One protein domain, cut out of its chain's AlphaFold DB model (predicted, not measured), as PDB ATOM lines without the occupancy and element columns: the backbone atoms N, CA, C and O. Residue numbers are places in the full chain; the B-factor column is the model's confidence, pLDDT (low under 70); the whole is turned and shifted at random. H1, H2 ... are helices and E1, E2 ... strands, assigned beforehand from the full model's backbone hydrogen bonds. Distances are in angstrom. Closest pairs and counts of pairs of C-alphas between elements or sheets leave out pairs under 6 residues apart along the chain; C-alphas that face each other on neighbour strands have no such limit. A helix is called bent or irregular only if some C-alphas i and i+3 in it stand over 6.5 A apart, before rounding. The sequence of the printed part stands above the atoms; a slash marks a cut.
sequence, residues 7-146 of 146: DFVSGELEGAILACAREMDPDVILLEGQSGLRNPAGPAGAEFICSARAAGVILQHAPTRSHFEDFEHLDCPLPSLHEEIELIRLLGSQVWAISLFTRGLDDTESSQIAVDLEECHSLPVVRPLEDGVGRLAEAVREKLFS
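Overview. This is residues 7 to 146 of the 146 residues of a protein of Rhodothermaceae bacterium (UniProt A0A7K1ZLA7). A small core of two parallel strands, E1 and E2, has H3 packed on one side and H5 on the other, with H4 beside E2; H1 lies at one end of the longest axis, away from the strands. The 140 printed residues hold, in order, H1, H2, E1, H3, E2, H4 and H5, with the sheet order E1, E2; the class is mostly helix. The whole is compact, with a radius of gyration of the C-alphas of 16.1 A and spans of 45 by 36 by 24 A.

Arrangement. H1, residues 7 to 24, only just touches H2, residues 46 to 50, with 3 pairs of C-alphas within 8 A, made by H1 residues 9 to 13 alone; the closest C-alphas are those of Ser 10 and Glu 47, 6.1 A apart. H2 touches H3, residues 81 to 91, closest at the C-alphas of Cys 50 and Leu 91, 6.4 A. E1, residues 57 to 61, and E2, residues 95 to 100, are parallel at 28 degrees; N 59 and O 97, 2.9 A, and N 61 and O 99, 2.8 A, are within hydrogen-bond range. E1, H3 and E2 form a strand-helix-strand unit, two parallel neighbour strands with a helix between, its crossover right-handed. The closest C-alphas of H3 and E2 are those of Ile 85 and Val 95, 6.2 A. H4, residues 107 to 121, comes closest to E2 at the C-alphas of Ala 114 and Leu 100, 7.4 A; H5, residues 134 to 144, does so at Ala 139 and Trp 96, 6.5 A between C-alphas. H4 and H5 are apart. Every O i to N i+4 pair is within hydrogen-bond range in H2, H3, H4 and H5, and 13 of 14 in H1.

Along the chain. H1 is 27.0 A long from C-alpha 7 at (145.841, 130.937, 91.667), and irregular: C-alphas 7 and 10 are 7.2 A apart. H4 is 20.9 A long, and H5 15.5 A, ending at C-alpha 144 (170.691, 142.071, 104.776).

Size, cuts and confidence. The farthest C-alphas, of Asp 25 and His 73, are 46.8 A apart. The printed part has no cut; the links H1 to H2, E1 to H3 and H4 to H5 are long. No printed residue is under 70 in pLDDT.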
ATOM      1  N   ASP A   7     145.817 129.707  92.472       71.50
ATOM      2  CA  ASP A   7     145.841 130.937  91.667       71.50
ATOM      3  C   ASP A   7     145.932 132.240  92.486       71.50
ATOM      4  O   ASP A   7     146.374 133.263  91.968       71.50
ATOM      5  N   PHE A   8     145.519 132.229  93.757       77.19
ATOM      6  CA  PHE A   8     145.534 133.404  94.634       77.19
ATOM      7  C   PHE A   8     146.679 133.393  95.646       77.19
ATOM      8  O   PHE A   8     146.936 134.427  96.253       77.19
ATOM      9  N   VAL A   9     147.394 132.275  95.814       77.94
ATOM     10  CA  VAL A   9     148.455 132.139  96.831       77.94
ATOM     11  C   VAL A   9     149.517 133.227  96.662       77.94
ATOM     12  O   VAL A   9     149.836 133.929  97.617       77.94
ATOM     13  N   SER A  10     150.007 133.434  95.438       81.69
ATOM     14  CA  SER A  10     151.000 134.472  95.141       81.69
ATOM     15  C   SER A  10     150.491 135.888  95.426       81.69
ATOM     16  O   SER A  10     151.240 136.705  95.955       81.69
ATOM     17  N   GLY A  11     149.230 136.174  95.086       84.44
ATOM     18  CA  GLY A  11     148.629 137.498  95.267       84.44
ATOM     19  C   GLY A  11     148.348 137.825  96.733       84.44
ATOM     20  O   GLY A  11     148.654 138.924  97.185       84.44
ATOM     21  N   GLU A  12     147.827 136.861  97.494       89.81
ATOM     22  CA  GLU A  12     147.601 137.012  98.935       89.81
ATOM     23  C   GLU A  12     148.925 137.145  99.694       89.81
ATOM     24  O   GLU A  12     149.043 137.979 100.591       89.81
ATOM     25  N   LEU A  13     149.947 136.378  99.302       90.69
ATOM     26  CA  LEU A  13     151.280 136.462  99.895       90.69
ATOM     27  C   LEU A  13     151.930 137.829  99.635       90.69
ATOM     28  O   LEU A  13     152.417 138.462 100.572       90.69
ATOM     29  N   GLU A  14     151.903 138.317  98.391       92.00
ATOM     30  CA  GLU A  14     152.379 139.666  98.057       92.00
ATOM     31  C   GLU A  14     151.597 140.732  98.837       92.00
ATOM     32  O   GLU A  14     152.195 141.623  99.445       92.00
ATOM     33  N   GLY A  15     150.267 140.614  98.880       93.19
ATOM     34  CA  GLY A  15     149.395 141.518  99.625       93.19
ATOM     35  C   GLY A  15     149.748 141.583 101.111       93.19
ATOM     36  O   GLY A  15     149.894 142.679 101.655       93.19
ATOM     37  N   ALA A  16     149.955 140.431 101.754       93.25
ATOM     38  CA  ALA A  16     150.340 140.342 103.160       93.25
ATOM     39  C   ALA A  16     151.713 140.977 103.431       93.25
ATOM     40  O   ALA A  16     151.870 141.723 104.399       93.25
ATOM     41  N   ILE A  17     152.695 140.736 102.557       95.06
ATOM     42  CA  ILE A  17     154.040 141.316 102.679       95.06
ATOM     43  C   ILE A  17     153.990 142.836 102.529       95.06
ATOM     44  O   ILE A  17     154.555 143.554 103.354       95.06
ATOM     45  N   LEU A  18     153.291 143.345 101.511       94.88
ATOM     46  CA  LEU A  18     153.173 144.784 101.270       94.88
ATOM     47  C   LEU A  18     152.377 145.496 102.370       94.88
ATOM     48  O   LEU A  18     152.710 146.632 102.717       94.88
ATOM     49  N   ALA A  19     151.348 144.850 102.923       96.12
ATOM     50  CA  ALA A  19     150.614 145.362 104.075       96.12
ATOM     51  C   ALA A  19     151.525 145.439 105.308       96.12
ATOM     52  O   ALA A  19     151.640 146.503 105.912       96.12
ATOM     53  N   CYS A  20     152.255 144.360 105.613       95.44
ATOM     54  CA  CYS A  20     153.218 144.327 106.715       95.44
ATOM     55  C   CYS A  20     154.285 145.423 106.572       95.44
ATOM     56  O   CYS A  20     154.497 146.197 107.504       95.44
ATOM     57  N   ALA A  21     154.889 145.551 105.387       95.56
ATOM     58  CA  ALA A  21     155.894 146.571 105.104       95.56
ATOM     59  C   ALA A  21     155.354 147.997 105.301       95.56
ATOM     60  O   ALA A  21     156.055 148.860 105.816       95.56
ATOM     61  N   ARG A  22     154.100 148.252 104.913       96.81
ATOM     62  CA  ARG A  22     153.477 149.575 105.039       96.81
ATOM     63  C   ARG A  22     153.058 149.912 106.468       96.81
ATOM     64  O   ARG A  22     153.148 151.069 106.862       96.81
ATOM     65  N   GLU A  23     152.509 148.942 107.189       97.50
ATOM     66  CA  GLU A  23     151.864 149.173 108.486       97.50
ATOM     67  C   GLU A  23     152.843 149.072 109.654       97.50
ATOM     68  O   GLU A  23     152.686 149.792 110.640       97.50
ATOM     69  N   MET A  24     153.844 148.198 109.539       96.12
ATOM     70  CA  MET A  24     154.777 147.891 110.624       96.12
ATOM     71  C   MET A  24     156.179 148.465 110.405       96.12
ATOM     72  O   MET A  24     156.931 148.521 111.373       96.12
ATOM     73  N   ASP A  25     156.518 148.863 109.173       95.00
ATOM     74  CA  ASP A  25     157.844 149.367 108.776       95.00
ATOM     75  C   ASP A  25     159.020 148.539 109.355       95.00
ATOM     76  O   ASP A  25     159.881 149.078 110.052       95.00
ATOM     77  N   PRO A  26     159.033 147.200 109.171       96.12
ATOM     78  CA  PRO A  26     160.041 146.353 109.794       96.12
ATOM     79  C   PRO A  26     161.363 146.380 109.018       96.12
ATOM     80  O   PRO A  26     161.374 146.367 107.787       96.12
ATOM     81  N   ASP A  27     162.486 146.264 109.733       94.44
ATOM     82  CA  ASP A  27     163.800 146.070 109.103       94.44
ATOM     83  C   ASP A  27     163.911 144.708 108.387       94.44
ATOM     84  O   ASP A  27     164.644 144.561 107.409       94.44
ATOM     85  N   VAL A  28     163.203 143.689 108.891       95.00
ATOM     86  CA  VAL A  28     163.220 142.311 108.375       95.00
ATOM     87  C   VAL A  28     161.823 141.698 108.477       95.00
ATOM     88  O   VAL A  28     161.192 141.758 109.531       95.00
ATOM     89  N   ILE A  29     161.367 141.041 107.407       96.25
ATOM     90  CA  ILE A  29     160.149 140.220 107.398       96.25
ATOM     91  C   ILE A  29     160.559 138.748 107.335       96.25
ATOM     92  O   ILE A  29     161.280 138.340 106.425       96.25
ATOM     93  N   LEU A  30     160.093 137.950 108.295       95.44
ATOM     94  CA  LEU A  30     160.291 136.502 108.299       95.44
ATOM     95  C   LEU A  30     159.068 135.820 107.689       95.44
ATOM     96  O   LEU A  30     157.949 136.003 108.164       95.44
ATOM     97  N   LEU A  31     159.299 135.028 106.646       95.25
ATOM     98  CA  LEU A  31     158.275 134.216 106.001       95.25
ATOM     99  C   LEU A  31     158.359 132.795 106.558       95.25
ATOM    100  O   LEU A  31     159.401 132.146 106.449       95.25
ATOM    101  N   GLU A  32     157.278 132.313 107.166       93.94
ATOM    102  CA  GLU A  32     157.194 130.926 107.620       93.94
ATOM    103  C   GLU A  32     157.085 129.997 106.406       93.94
ATOM    104  O   GLU A  32     156.097 130.031 105.672       93.94
ATOM    105  N   GLY A  33     158.110 129.169 106.188       89.81
ATOM    106  CA  GLY A  33     158.110 128.188 105.108       89.81
ATOM    107  C   GLY A  33     157.011 127.138 105.281       89.81
ATOM    108  O   GLY A  33     156.619 126.807 106.398       89.81
ATOM    109  N   GLN A  34     156.536 126.589 104.166       89.38
ATOM    110  CA  GLN A  34     155.498 125.560 104.142       89.38
ATOM    111  C   GLN A  34     155.989 124.331 103.372       89.38
ATOM    112  O   GLN A  34     156.470 124.452 102.246       89.38
ATOM    113  N   SER A  35     155.822 123.141 103.960       88.94
ATOM    114  CA  SER A  35     156.203 121.849 103.359       88.94
ATOM    115  C   SER A  35     157.679 121.798 102.904       88.94
ATOM    116  O   SER A  35     158.554 122.405 103.519       88.94
ATOM    117  N   GLY A  36     157.965 121.022 101.855       89.50
ATOM    118  CA  GLY A  36     159.220 121.043 101.108       89.50
ATOM    119  C   GLY A  36     158.960 121.186  99.609       89.50
ATOM    120  O   GLY A  36     157.938 120.709  99.105       89.50
ATOM    121  N   LEU A  37     159.916 121.782  98.888       91.94
ATOM    122  CA  LEU A  37     159.796 122.130  97.462       91.94
ATOM    123  C   LEU A  37     159.459 120.931  96.565       91.94
ATOM    124  O   LEU A  37     158.866 121.090  95.500       91.94
ATOM    125  N   ARG A  38     159.852 119.730  96.993       92.06
ATOM    126  CA  ARG A  38     159.689 118.475  96.252       92.06
ATOM    127  C   ARG A  38     158.785 117.461  96.965       92.06
ATOM    128  O   ARG A  38     158.817 116.287  96.611       92.06
ATOM    129  N   ASN A  39     157.994 117.885  97.957       90.56
ATOM    130  CA  ASN A  39     157.092 116.985  98.679       90.56
ATOM    131  C   ASN A  39     155.976 116.456  97.745       90.56
ATOM    132  O   ASN A  39     155.235 117.263  97.179       90.56
ATOM    133  N   PRO A  40     155.806 115.128  97.590       86.31
ATOM    134  CA  PRO A  40     154.822 114.547  96.673       86.31
ATOM    135  C   PRO A  40     153.356 114.797  97.064       86.31
ATOM    136  O   PRO A  40     152.489 114.742  96.193       86.31
ATOM    137  N   ALA A  41     153.056 115.091  98.334       85.06
ATOM    138  CA  ALA A  41     151.688 115.372  98.795       85.06
ATOM    139  C   ALA A  41     151.125 116.707  98.280       85.06
ATOM    140  O   ALA A  41     149.919 116.948  98.335       85.06
ATOM    141  N   GLY A  42     152.019 117.597  97.861       80.62
ATOM    142  CA  GLY A  42     151.747 119.009  97.665       80.62
ATOM    143  C   GLY A  42     153.055 119.773  97.828       80.62
ATOM    144  O   GLY A  42     153.396 120.132  98.962       80.62
ATOM    145  N   PRO A  43     153.825 119.967  96.741       75.75
ATOM    146  CA  PRO A  43     155.006 120.807  96.805       75.75
ATOM    147  C   PRO A  43     154.552 122.226  97.146       75.75
ATOM    148  O   PRO A  43     153.616 122.748  96.539       75.75
ATOM    149  N   ALA A  44     155.210 122.825  98.126       83.38
ATOM    150  CA  ALA A  44     155.006 124.212  98.523       83.38
ATOM    151  C   ALA A  44     156.374 124.839  98.812       83.38
ATOM    152  O   ALA A  44     157.396 124.144  98.812       83.38
ATOM    153  N   GLY A  45     156.416 126.153  99.003       88.19
ATOM    154  CA  GLY A  45     157.655 126.883  99.264       88.19
ATOM    155  C   GLY A  45     158.164 127.697  98.071       88.19
ATOM    156  O   GLY A  45     158.813 128.725  98.264       88.19
ATOM    157  N   ALA A  46     157.868 127.287  96.833       92.38
ATOM    158  CA  ALA A  46     158.380 127.958  95.633       92.38
ATOM    159  C   ALA A  46     157.781 129.364  95.469       92.38
ATOM    160  O   ALA A  46     158.465 130.298  95.058       92.38
ATOM    161  N   GLU A  47     156.522 129.539  95.854       92.06
ATOM    162  CA  GLU A  47     155.806 130.808  95.920       92.06
ATOM    163  C   GLU A  47     156.494 131.824  96.843       92.06
ATOM    164  O   GLU A  47     156.570 133.005  96.498       92.06
ATOM    165  N   PHE A  48     157.092 131.382  97.954       93.88
ATOM    166  CA  PHE A  48     157.845 132.261  98.852       93.88
ATOM    167  C   PHE A  48     159.145 132.758  98.209       93.88
ATOM    168  O   PHE A  48     159.582 133.885  98.437       93.88
ATOM    169  N   ILE A  49     159.753 131.946  97.350       95.00
ATOM    170  CA  ILE A  49     160.955 132.345  96.623       95.00
ATOM    171  C   ILE A  49     160.583 133.244  95.440       95.00
ATOM    172  O   ILE A  49     161.097 134.353  95.317       95.00
ATOM    173  N   CYS A  50     159.673 132.796  94.576       92.69
ATOM    174  CA  CYS A  50     159.396 133.464  93.308       92.69
ATOM    175  C   CYS A  50     158.418 134.638  93.440       92.69
ATOM    176  O   CYS A  50     158.631 135.673  92.815       92.69
ATOM    177  N   SER A  51     157.350 134.488  94.233       91.69
ATOM    178  CA  SER A  51     156.290 135.505  94.350       91.69
ATOM    179  C   SER A  51     156.608 136.508  95.451       91.69
ATOM    180  O   SER A  51     156.626 137.708  95.197       91.69
ATOM    181  N   ALA A  52     156.952 136.030  96.649       92.75
ATOM    182  CA  ALA A  52     157.366 136.907  97.747       92.75
ATOM    183  C   ALA A  52     158.775 137.491  97.577       92.75
ATOM    184  O   ALA A  52     159.152 138.393  98.323       92.75
ATOM    185  N   ARG A  53     159.554 136.995  96.605       93.75
ATOM    186  CA  ARG A  53     160.933 137.430  96.338       93.75
ATOM    187  C   ARG A  53     161.807 137.377  97.593       93.75
ATOM    188  O   ARG A  53     162.531 138.330  97.881       93.75
ATOM    189  N   ALA A  54     161.733 136.270  98.336       95.25
ATOM    190  CA  ALA A  54     162.524 136.079  99.546       95.25
ATOM    191  C   ALA A  54     164.019 136.329  99.278       95.25
ATOM    192  O   ALA A  54     164.638 135.666  98.439       95.25
ATOM    193  N   ALA A  55     164.600 137.276 100.020       94.94
ATOM    194  CA  ALA A  55     165.999 137.677  99.866       94.94
ATOM    195  C   ALA A  55     166.979 136.526 100.154       94.94
ATOM    196  O   ALA A  55     168.047 136.454  99.549       94.94
ATOM    197  N   GLY A  56     166.591 135.613 101.043       96.94
ATOM    198  CA  GLY A  56     167.335 134.407 101.368       96.94
ATOM    199  C   GLY A  56     166.484 133.383 102.097       96.94
ATOM    200  O   GLY A  56     165.359 133.666 102.513       96.94
ATOM    201  N   VAL A  57     167.044 132.187 102.252       98.12
ATOM    202  CA  VAL A  57     166.380 131.023 102.843       98.12
ATOM    203  C   VAL A  57     167.228 130.456 103.980       98.12
ATOM    204  O   VAL A  57     168.436 130.261 103.832       98.12
ATOM    205  N   ILE A  58     166.586 130.145 105.108       97.88
ATOM    206  CA  ILE A  58     167.138 129.241 106.122       97.88
ATOM    207  C   ILE A  58     166.592 127.846 105.811       97.88
ATOM    208  O   ILE A  58     165.392 127.608 105.940       97.88
ATOM    209  N   LEU A  59     167.457 126.939 105.360       97.62
ATOM    210  CA  LEU A  59     167.049 125.607 104.918       97.62
ATOM    211  C   LEU A  59     166.964 124.652 106.111       97.62
ATOM    212  O   LEU A  59     167.982 124.299 106.701       97.62
ATOM    213  N   GLN A  60     165.756 124.218 106.462       96.12
ATOM    214  CA  GLN A  60     165.557 123.259 107.547       96.12
ATOM    215  C   GLN A  60     165.813 121.824 107.069       96.12
ATOM    216  O   GLN A  60     165.162 121.342 106.144       96.12
ATOM    217  N   HIS A  61     166.701 121.105 107.748       96.06
ATOM    218  CA  HIS A  61     167.101 119.743 107.407       96.06
ATOM    219  C   HIS A  61     166.972 118.794 108.602       96.06
ATOM    220  O   HIS A  61     167.303 119.144 109.729       96.06
ATOM    221  N   ALA A  62     166.492 117.575 108.354       95.06
ATOM    222  CA  ALA A  62     166.342 116.530 109.361       95.06
ATOM    223  C   ALA A  62     167.209 115.317 108.973       95.06
ATOM    224  O   ALA A  62     166.749 114.498 108.175       95.06
ATOM    225  N   PRO A  63     168.429 115.173 109.526       93.88
ATOM    226  CA  PRO A  63     169.388 114.148 109.094       93.88
ATOM    227  C   PRO A  63     168.896 112.707 109.270       93.88
ATOM    228  O   PRO A  63     169.338 111.799 108.573       93.88
ATOM    229  N   THR A  64     167.972 112.483 110.206       93.31
ATOM    230  CA  THR A  64     167.416 111.159 110.508       93.31
ATOM    231  C   THR A  64     166.324 110.718 109.536       93.31
ATOM    232  O   THR A  64     165.874 109.574 109.609       93.31
ATOM    233  N   ARG A  65     165.877 111.592 108.624       92.06
ATOM    234  CA  ARG A  65     164.838 111.266 107.641       92.06
ATOM    235  C   ARG A  65     165.466 110.871 106.313       92.06
ATOM    236  O   ARG A  65     166.316 111.578 105.784       92.06
ATOM    237  N   SER A  66     164.977 109.774 105.743       91.44
ATOM    238  CA  SER A  66     165.351 109.316 104.400       91.44
ATOM    239  C   SER A  66     164.266 109.557 103.350       91.44
ATOM    240  O   SER A  66     164.577 109.566 102.165       91.44
ATOM    241  N   HIS A  67     163.012 109.760 103.767       93.19
ATOM    242  CA  HIS A  67     161.844 109.971 102.905       93.19
ATOM    243  C   HIS A  67     160.970 111.094 103.477       93.19
ATOM    244  O   HIS A  67     161.143 111.508 104.629       93.19
ATOM    245  N   PHE A  68     160.040 111.597 102.666       90.12
ATOM    246  CA  PHE A  68     158.976 112.464 103.166       90.12
ATOM    247  C   PHE A  68     158.077 111.676 104.130       90.12
ATOM    248  O   PHE A  68     157.811 110.496 103.902       90.12
ATOM    249  N   GLU A  69     157.633 112.336 105.199       87.38
ATOM    250  CA  GLU A  69     156.741 111.744 106.204       87.38
ATOM    251  C   GLU A  69     155.451 111.248 105.533       87.38
ATOM    252  O   GLU A  69     154.891 111.957 104.698       87.38
ATOM    253  N   ASP A  70     155.029 110.027 105.868       88.19
ATOM    254  CA  ASP A  70     153.914 109.278 105.261       88.19
ATOM    255  C   ASP A  70     154.158 108.754 103.827       88.19
ATOM    256  O   ASP A  70     153.274 108.123 103.236       88.19
ATOM    257  N   PHE A  71     155.355 108.941 103.260       88.19
ATOM    258  CA  PHE A  71     155.721 108.486 101.908       88.19
ATOM    259  C   PHE A  71     156.876 107.479 101.881       88.19
ATOM    260  O   PHE A  71     157.429 107.208 100.817       88.19
ATOM    261  N   GLU A  72     157.211 106.848 103.006       90.44
ATOM    262  CA  GLU A  72     158.291 105.851 103.119       90.44
ATOM    263  C   GLU A  72     158.058 104.602 102.250       90.44
ATOM    264  O   GLU A  72     158.973 103.822 101.992       90.44
ATOM    265  N   HIS A  73     156.815 104.390 101.816       88.62
ATOM    266  CA  HIS A  73     156.401 103.289 100.952       88.62
ATOM    267  C   HIS A  73     156.561 103.595  99.452       88.62
ATOM    268  O   HIS A  73     156.379 102.697  98.628       88.62
ATOM    269  N   LEU A  74     156.862 104.845  99.087       86.56
ATOM    270  CA  LEU A  74     157.151 105.250  97.714       86.56
ATOM    271  C   LEU A  74     158.664 105.275  97.484       86.56
ATOM    272  O   LEU A  74     159.425 105.653  98.368       86.56
ATOM    273  N   ASP A  75     159.098 104.953  96.263       86.75
ATOM    274  CA  ASP A  75     160.498 105.096  95.829       86.75
ATOM    275  C   ASP A  75     160.820 106.575  95.526       86.75
ATOM    276  O   ASP A  75     161.060 106.984  94.391       86.75
ATOM    277  N   CYS A  76     160.689 107.412  96.557       85.81
ATOM    278  CA  CYS A  76     160.872 108.858  96.515       85.81
ATOM    279  C   CYS A  76     161.691 109.292  97.744       85.81
ATOM    280  O   CYS A  76     161.128 109.808  98.717       85.81
ATOM    281  N   PRO A  77     163.012 109.035  97.740       90.56
ATOM    282  CA  PRO A  77     163.872 109.448  98.837       90.56
ATOM    283  C   PRO A  77     163.929 110.973  98.929       90.56
ATOM    284  O   PRO A  77     163.716 111.689  97.943       90.56
ATOM    285  N   LEU A  78     164.257 111.470 100.120       92.38
ATOM    286  CA  LEU A  78     164.545 112.881 100.300       92.38
ATOM    287  C   LEU A  78     165.725 113.285  99.407       92.38
ATOM    288  O   LEU A  78     166.719 112.556  99.319       92.38
ATOM    289  N   PRO A  79     165.631 114.452  98.759       92.31
ATOM    290  CA  PRO A  79     166.741 114.999  98.004       92.31
ATOM    291  C   PRO A  79     167.908 115.331  98.928       92.31
ATOM    292  O   PRO A  79     167.731 115.647 100.109       92.31
ATOM    293  N   SER A  80     169.121 115.277  98.384       94.50
ATOM    294  CA  SER A  80     170.299 115.723  99.118       94.50
ATOM    295  C   SER A  80     170.222 117.225  99.414       94.50
ATOM    296  O   SER A  80     169.628 118.000  98.662       94.50
ATOM    297  N   LEU A  81     170.896 117.659 100.483       95.75
ATOM    298  CA  LEU A  81     171.031 119.084 100.807       95.75
ATOM    299  C   LEU A  81     171.595 119.893  99.634       95.75
ATOM    300  O   LEU A  81     171.141 121.001  99.374       95.75
ATOM    301  N   HIS A  82     172.555 119.325  98.899       96.75
ATOM    302  CA  HIS A  82     173.129 119.969  97.721       96.75
ATOM    303  C   HIS A  82     172.077 120.232  96.634       96.75
ATOM    304  O   HIS A  82     172.017 121.337  96.100       96.75
ATOM    305  N   GLU A  83     171.221 119.251  96.332       96.62
ATOM    306  CA  GLU A  83     170.148 119.419  95.346       96.62
ATOM    307  C   GLU A  83     169.125 120.477  95.771       96.62
ATOM    308  O   GLU A  83     168.682 121.258  94.931       96.62
ATOM    309  N   GLU A  84     168.764 120.533  97.055       96.50
ATOM    310  CA  GLU A  84     167.832 121.543  97.575       96.50
ATOM    311  C   GLU A  84     168.431 122.954  97.534       96.50
ATOM    312  O   GLU A  84     167.768 123.895  97.094       96.50
ATOM    313  N   ILE A  85     169.702 123.108  97.919       97.88
ATOM    314  CA  ILE A  85     170.420 124.388  97.822       97.88
ATOM    315  C   ILE A  85     170.455 124.869  96.365       97.88
ATOM    316  O   ILE A  85     170.152 126.032  96.087       97.88
ATOM    317  N   GLU A  86     170.778 123.979  95.424       98.12
ATOM    318  CA  GLU A  86     170.790 124.314  94.000       98.12
ATOM    319  C   GLU A  86     169.391 124.627  93.462       98.12
ATOM    320  O   GLU A  86     169.237 125.564  92.678       98.12
ATOM    321  N   LEU A  87     168.356 123.909  93.901       97.38
ATOM    322  CA  LEU A  87     166.978 124.200  93.515       97.38
ATOM    323  C   LEU A  87     166.548 125.596  93.983       97.38
ATOM    324  O   LEU A  87     166.024 126.371  93.185       97.38
ATOM    325  N   ILE A  88     166.825 125.953  95.238       97.81
ATOM    326  CA  ILE A  88     166.549 127.292  95.782       97.81
ATOM    327  C   ILE A  88     167.283 128.366  94.968       97.81
ATOM    328  O   ILE A  88     166.695 129.400  94.630       97.81
ATOM    329  N   ARG A  89     168.537 128.095  94.582       97.56
ATOM    330  CA  ARG A  89     169.322 128.971  93.703       97.56
ATOM    331  C   ARG A  89     168.673 129.157  92.337       97.56
ATOM    332  O   ARG A  89     168.606 130.281  91.840       97.56
ATOM    333  N   LEU A  90     168.192 128.077  91.726       97.31
ATOM    334  CA  LEU A  90     167.512 128.110  90.429       97.31
ATOM    335  C   LEU A  90     166.160 128.833  90.488       97.31
ATOM    336  O   LEU A  90     165.786 129.483  89.514       97.31
ATOM    337  N   LEU A  91     165.458 128.762  91.621       96.19
ATOM    338  CA  LEU A  91     164.206 129.490  91.855       96.19
ATOM    339  C   LEU A  91     164.418 130.996  92.099       96.19
ATOM    340  O   LEU A  91     163.461 131.763  92.012       96.19
ATOM    341  N   GLY A  92     165.660 131.431  92.341       95.94
ATOM    342  CA  GLY A  92     166.044 132.844  92.404       95.94
ATOM    343  C   GLY A  92     166.377 133.377  93.798       95.94
ATOM    344  O   GLY A  92     166.452 134.594  93.959       95.94
ATOM    345  N   SER A  93     166.597 132.508  94.788       97.00
ATOM    346  CA  SER A  93     167.058 132.902  96.128       97.00
ATOM    347  C   SER A  93     168.373 132.206  96.493       97.00
ATOM    348  O   SER A  93     169.000 131.557  95.660       97.00
ATOM    349  N   GLN A  94     168.854 132.374  97.721       97.00
ATOM    350  CA  GLN A  94     170.074 131.739  98.213       97.00
ATOM    351  C   GLN A  94     169.851 131.189  99.613       97.00
ATOM    352  O   GLN A  94     169.203 131.826 100.443       97.00
ATOM    353  N   VAL A  95     170.440 130.030  99.896       98.25
ATOM    354  CA  VAL A  95     170.483 129.511 101.263       98.25
ATOM    355  C   VAL A  95     171.539 130.288 102.043       98.25
ATOM    356  O   VAL A  95     172.691 130.374 101.623       98.25
ATOM    357  N   TRP A  96     171.136 130.891 103.158       98.12
ATOM    358  CA  TRP A  96     172.020 131.670 104.031       98.12
ATOM    359  C   TRP A  96     172.525 130.872 105.226       98.12
ATOM    360  O   TRP A  96     173.607 131.157 105.728       98.12
ATOM    361  N   ALA A  97     171.750 129.888 105.672       98.38
ATOM    362  CA  ALA A  97     172.101 128.979 106.751       98.38
ATOM    363  C   ALA A  97     171.249 127.708 106.662       98.38
ATOM    364  O   ALA A  97     170.186 127.703 106.033       98.38
ATOM    365  N   ILE A  98     171.699 126.650 107.329       98.50
ATOM    366  CA  ILE A  98     170.959 125.400 107.495       98.50
ATOM    367  C   ILE A  98     170.551 125.288 108.965       98.50
ATOM    368  O   ILE A  98     171.370 125.484 109.865       98.50
ATOM    369  N   SER A  99     169.287 124.968 109.225       97.94
ATOM    370  CA  SER A  99     168.820 124.624 110.567       97.94
ATOM    371  C   SER A  99     168.597 123.122 110.678       97.94
ATOM    372  O   SER A  99     167.998 122.506 109.796       97.94
ATOM    373  N   LEU A 100     169.088 122.510 111.751       97.62
ATOM    374  CA  LEU A 100     168.950 121.077 111.970       97.62
ATOM    375  C   LEU A 100     167.782 120.753 112.884       97.62
ATOM    376  O   LEU A 100     167.625 121.308 113.970       97.62
ATOM    377  N   PHE A 101     167.004 119.776 112.444       95.19
ATOM    378  CA  PHE A 101     166.046 119.071 113.261       95.19
ATOM    379  C   PHE A 101     166.658 117.750 113.730       95.19
ATOM    380  O   PHE A 101     166.759 116.780 112.983       95.19
ATOM    381  N   THR A 102     167.070 117.737 114.989       95.44
ATOM    382  CA  THR A 102     167.942 116.737 115.628       95.44
ATOM    383  C   THR A 102     167.192 115.552 116.240       95.44
ATOM    384  O   THR A 102     167.791 114.708 116.901       95.44
ATOM    385  N   ARG A 103     165.869 115.448 116.046       92.56
ATOM    386  CA  ARG A 103     165.064 114.384 116.666       92.56
ATOM    387  C   ARG A 103     165.606 112.998 116.297       92.56
ATOM    388  O   ARG A 103     165.674 112.643 115.120       92.56
ATOM    389  N   GLY A 104     165.885 112.202 117.328       91.94
ATOM    390  CA  GLY A 104     166.409 110.841 117.198       91.94
ATOM    391  C   GLY A 104     167.937 110.752 117.205       91.94
ATOM    392  O   GLY A 104     168.445 109.643 117.106       91.94
ATOM    393  N   LEU A 105     168.634 111.882 117.342       95.12
ATOM    394  CA  LEU A 105     170.079 111.961 117.551       95.12
ATOM    395  C   LEU A 105     170.365 112.361 118.995       95.12
ATOM    396  O   LEU A 105     169.577 113.090 119.608       95.12
ATOM    397  N   ASP A 106     171.501 111.922 119.522       95.88
ATOM    398  CA  ASP A 106     172.041 112.517 120.739       95.88
ATOM    399  C   ASP A 106     172.772 113.850 120.461       95.88
ATOM    400  O   ASP A 106     172.945 114.296 119.319       95.88
ATOM    401  N   ASP A 107     173.161 114.545 121.531       95.69
ATOM    402  CA  ASP A 107     173.828 115.846 121.425       95.69
ATOM    403  C   ASP A 107     175.191 115.749 120.715       95.69
ATOM    404  O   ASP A 107     175.542 116.624 119.927       95.69
ATOM    405  N   THR A 108     175.935 114.659 120.921       96.56
ATOM    406  CA  THR A 108     177.249 114.467 120.292       96.56
ATOM    407  C   THR A 108     177.098 114.169 118.802       96.56
ATOM    408  O   THR A 108     177.779 114.782 117.981       96.56
ATOM    409  N   GLU A 109     176.173 113.280 118.438       96.75
ATOM    410  CA  GLU A 109     175.859 112.937 117.048       96.75
ATOM    411  C   GLU A 109     175.362 114.156 116.271       96.75
ATOM    412  O   GLU A 109     175.871 114.465 115.193       96.75
ATOM    413  N   SER A 110     174.392 114.888 116.825       96.56
ATOM    414  CA  SER A 110     173.846 116.081 116.177       96.56
ATOM    415  C   SER A 110     174.874 117.204 116.054       96.56
ATOM    416  O   SER A 110     174.894 117.891 115.031       96.56
ATOM    417  N   SER A 111     175.749 117.378 117.051       97.19
ATOM    418  CA  SER A 111     176.848 118.344 116.986       97.19
ATOM    419  C   SER A 111     177.858 117.967 115.904       97.19
ATOM    420  O   SER A 111     178.305 118.849 115.174       97.19
ATOM    421  N   GLN A 112     178.217 116.686 115.781       97.94
ATOM    422  CA  GLN A 112     179.151 116.240 114.747       97.94
ATOM    423  C   GLN A 112     178.557 116.437 113.348       97.94
ATOM    424  O   GLN A 112     179.218 117.000 112.481       97.94
ATOM    425  N   ILE A 113     177.286 116.073 113.151       97.50
ATOM    426  CA  ILE A 113     176.583 116.294 111.880       97.50
ATOM    427  C   ILE A 113     176.537 117.785 111.523       97.50
ATOM    428  O   ILE A 113     176.717 118.139 110.359       97.50
ATOM    429  N   ALA A 114     176.312 118.670 112.500       97.62
ATOM    430  CA  ALA A 114     176.323 120.110 112.257       97.62
ATOM    431  C   ALA A 114     177.683 120.592 111.728       97.62
ATOM    432  O   ALA A 114     177.715 121.321 110.740       97.62
ATOM    433  N   VAL A 115     178.786 120.144 112.340       97.94
ATOM    434  CA  VAL A 115     180.153 120.476 111.903       97.94
ATOM    435  C   VAL A 115     180.417 119.953 110.492       97.94
ATOM    436  O   VAL A 115     180.835 120.721 109.628       97.94
ATOM    437  N   ASP A 116     180.106 118.684 110.230       97.94
ATOM    438  CA  ASP A 116     180.362 118.053 108.932       97.94
ATOM    439  C   ASP A 116     179.591 118.757 107.798       97.94
ATOM    440  O   ASP A 116     180.124 118.990 106.711       97.94
ATOM    441  N   LEU A 117     178.330 119.129 108.049       97.62
ATOM    442  CA  LEU A 117     177.504 119.854 107.082       97.62
ATOM    443  C   LEU A 117     177.978 121.298 106.880       97.62
ATOM    444  O   LEU A 117     177.926 121.796 105.754       97.62
ATOM    445  N   GLU A 118     178.449 121.960 107.938       97.69
ATOM    446  CA  GLU A 118     178.989 123.319 107.864       97.69
ATOM    447  C   GLU A 118     180.258 123.355 107.008       97.69
ATOM    448  O   GLU A 118     180.372 124.193 106.110       97.69
ATOM    449  N   GLU A 119     181.161 122.390 107.197       97.56
ATOM    450  CA  GLU A 119     182.350 122.221 106.358       97.56
ATOM    451  C   GLU A 119     181.985 121.882 104.906       97.56
ATOM    452  O   GLU A 119     182.516 122.486 103.970       97.56
ATOM    453  N   CYS A 120     181.049 120.949 104.703       97.31
ATOM    454  CA  CYS A 120     180.657 120.484 103.373       97.31
ATOM    455  C   CYS A 120     180.007 121.588 102.528       97.31
ATOM    456  O   CYS A 120     180.293 121.710 101.333       97.31
ATOM    457  N   HIS A 121     179.140 122.398 103.136       96.69
ATOM    458  CA  HIS A 121     178.354 123.400 102.420       96.69
ATOM    459  C   HIS A 121     178.906 124.820 102.534       96.69
ATOM    460  O   HIS A 121     178.452 125.692 101.796       96.69
ATOM    461  N   SER A 122     179.884 125.069 103.416       96.88
ATOM    462  CA  SER A 122     180.386 126.420 103.709       96.88
ATOM    463  C   SER A 122     179.255 127.395 104.083       96.88
ATOM    464  O   SER A 122     179.268 128.569 103.709       96.88
ATOM    465  N   LEU A 123     178.254 126.886 104.803       97.56
ATOM    466  CA  LEU A 123     177.090 127.620 105.295       97.56
ATOM    467  C   LEU A 123     176.971 127.393 106.802       97.56
ATOM    468  O   LEU A 123     177.171 126.260 107.229       97.56
ATOM    469  N   PRO A 124     176.589 128.405 107.603       97.88
ATOM    470  CA  PRO A 124     176.310 128.204 109.019       97.88
ATOM    471  C   PRO A 124     175.272 127.096 109.221       97.88
ATOM    472  O   PRO A 124     174.184 127.161 108.637       97.88
ATOM    473  N   VAL A 125     175.586 126.114 110.067       98.25
ATOM    474  CA  VAL A 125     174.653 125.052 110.457       98.25
ATOM    475  C   VAL A 125     174.336 125.193 111.938       98.25
ATOM    476  O   VAL A 125     175.227 125.252 112.783       98.25
ATOM    477  N   VAL A 126     173.050 125.298 112.267       98.00
ATOM    478  CA  VAL A 126     172.595 125.616 113.627       98.00
ATOM    479  C   VAL A 126     171.565 124.597 114.084       98.00
ATOM    480  O   VAL A 126     170.683 124.238 113.308       98.00
ATOM    481  N   ARG A 127     171.644 124.159 115.344       97.75
ATOM    482  CA  ARG A 127     170.637 123.318 116.007       97.75
ATOM    483  C   ARG A 127     169.776 124.229 116.893       97.75
ATOM    484  O   ARG A 127     170.182 124.552 118.007       97.75
ATOM    485  N   PRO A 128     168.641 124.765 116.404       96.25
ATOM    486  CA  PRO A 128     168.006 125.919 117.045       96.25
ATOM    487  C   PRO A 128     167.429 125.629 118.431       96.25
ATOM    488  O   PRO A 128     167.277 126.554 119.229       96.25
ATOM    489  N   LEU A 129     167.069 124.370 118.704       95.44
ATOM    490  CA  LEU A 129     166.472 123.962 119.975       95.44
ATOM    491  C   LEU A 129     167.530 123.760 121.067       95.44
ATOM    492  O   LEU A 129     167.227 123.936 122.244       95.44
ATOM    493  N   GLU A 130     168.756 123.421 120.677       96.00
ATOM    494  CA  GLU A 130     169.886 123.131 121.555       96.00
ATOM    495  C   GLU A 130     170.796 124.351 121.733       96.00
ATOM    496  O   GLU A 130     171.104 124.742 122.859       96.00
ATOM    497  N   ASP A 131     171.184 124.985 120.625       94.88
ATOM    498  CA  ASP A 131     172.183 126.062 120.586       94.88
ATOM    499  C   ASP A 131     171.543 127.464 120.560       94.88
ATOM    500  O   ASP A 131     172.225 128.488 120.675       94.88
ATOM    501  N   GLY A 132     170.219 127.530 120.392       96.62
ATOM    502  CA  GLY A 132     169.490 128.766 120.135       96.62
ATOM    503  C   GLY A 132     169.667 129.282 118.701       96.62
ATOM    504  O   GLY A 132     170.230 128.631 117.824       96.62
ATOM    505  N   VAL A 133     169.160 130.490 118.441       96.56
ATOM    506  CA  VAL A 133     169.072 131.066 117.080       96.56
ATOM    507  C   VAL A 133     170.102 132.163 116.795       96.56
ATOM    508  O   VAL A 133     170.057 132.778 115.734       96.56
ATOM    509  N   GLY A 134     171.035 132.427 117.718       97.56
ATOM    510  CA  GLY A 134     171.970 133.558 117.621       97.56
ATOM    511  C   GLY A 134     172.760 133.581 116.309       97.56
ATOM    512  O   GLY A 134     172.729 134.577 115.593       97.56
ATOM    513  N   ARG A 135     173.364 132.445 115.936       96.62
ATOM    514  CA  ARG A 135     174.119 132.300 114.679       96.62
ATOM    515  C   ARG A 135     173.250 132.474 113.426       96.62
ATOM    516  O   ARG A 135     173.727 133.008 112.430       96.62
ATOM    517  N   LEU A 136     171.977 132.063 113.468       96.50
ATOM    518  CA  LEU A 136     171.038 132.294 112.358       96.50
ATOM    519  C   LEU A 136     170.735 133.787 112.207       96.50
ATOM    520  O   LEU A 136     170.745 134.308 111.094       96.50
ATOM    521  N   ALA A 137     170.497 134.481 113.322       96.06
ATOM    522  CA  ALA A 137     170.248 135.918 113.317       96.06
ATOM    523  C   ALA A 137     171.468 136.707 112.815       96.06
ATOM    524  O   ALA A 137     171.309 137.655 112.049       96.06
ATOM    525  N   GLU A 138     172.682 136.302 113.198       96.19
ATOM    526  CA  GLU A 138     173.925 136.881 112.678       96.19
ATOM    527  C   GLU A 138     174.066 136.664 111.171       96.19
ATOM    528  O   GLU A 138     174.280 137.640 110.454       96.19
ATOM    529  N   ALA A 139     173.845 135.439 110.682       95.75
ATOM    530  CA  ALA A 139     173.895 135.132 109.253       95.75
ATOM    531  C   ALA A 139     172.891 135.971 108.444       95.75
ATOM    532  O   ALA A 139     173.227 136.505 107.390       95.75
ATOM    533  N   VAL A 140     171.665 136.146 108.951       95.69
ATOM    534  CA  VAL A 140     170.649 137.008 108.323       95.69
ATOM    535  C   VAL A 140     171.086 138.473 108.337       95.69
ATOM    536  O   VAL A 140     171.008 139.151 107.312       95.69
ATOM    537  N   ARG A 141     171.580 138.969 109.478       95.56
ATOM    538  CA  ARG A 141     172.026 140.360 109.622       95.56
ATOM    539  C   ARG A 141     173.178 140.679 108.668       95.56
ATOM    540  O   ARG A 141     173.162 141.726 108.031       95.56
ATOM    541  N   GLU A 142     174.151 139.781 108.554       95.50
ATOM    542  CA  GLU A 142     175.280 139.929 107.634       95.50
ATOM    543  C   GLU A 142     174.847 139.965 106.170       95.50
ATOM    544  O   GLU A 142     175.495 140.630 105.379       95.50
ATOM    545  N   LYS A 143     173.766 139.279 105.786       95.12
ATOM    546  CA  LYS A 143     173.289 139.269 104.395       95.12
ATOM    547  C   LYS A 143     172.400 140.457 104.040       95.12
ATOM    548  O   LYS A 143     172.386 140.865 102.883       95.12
ATOM    549  N   LEU A 144     171.643 140.979 105.003       92.88
ATOM    550  CA  LEU A 144     170.691 142.071 104.776       92.88
ATOM    551  C   LEU A 144     171.293 143.466 104.965       92.88
ATOM    552  O   LEU A 144     170.829 144.408 104.327       92.88
ATOM    553  N   PHE A 145     172.304 143.607 105.825       91.62
ATOM    554  CA  PHE A 145     172.858 144.912 106.210       91.62
ATOM    555  C   PHE A 145     174.350 145.080 105.875       91.62
ATOM    556  O   PHE A 145     174.985 145.994 106.405       91.62
ATOM    557  N   SER A 146     174.917 144.204 105.035       75.69
ATOM    558  CA  SER A 146     176.269 144.363 104.467       75.69
ATOM    559  C   SER A 146     176.329 145.359 103.320       75.69
ATOM    560  O   SER A 146     175.403 145.311 102.479       75.69
TER     561      SER A 146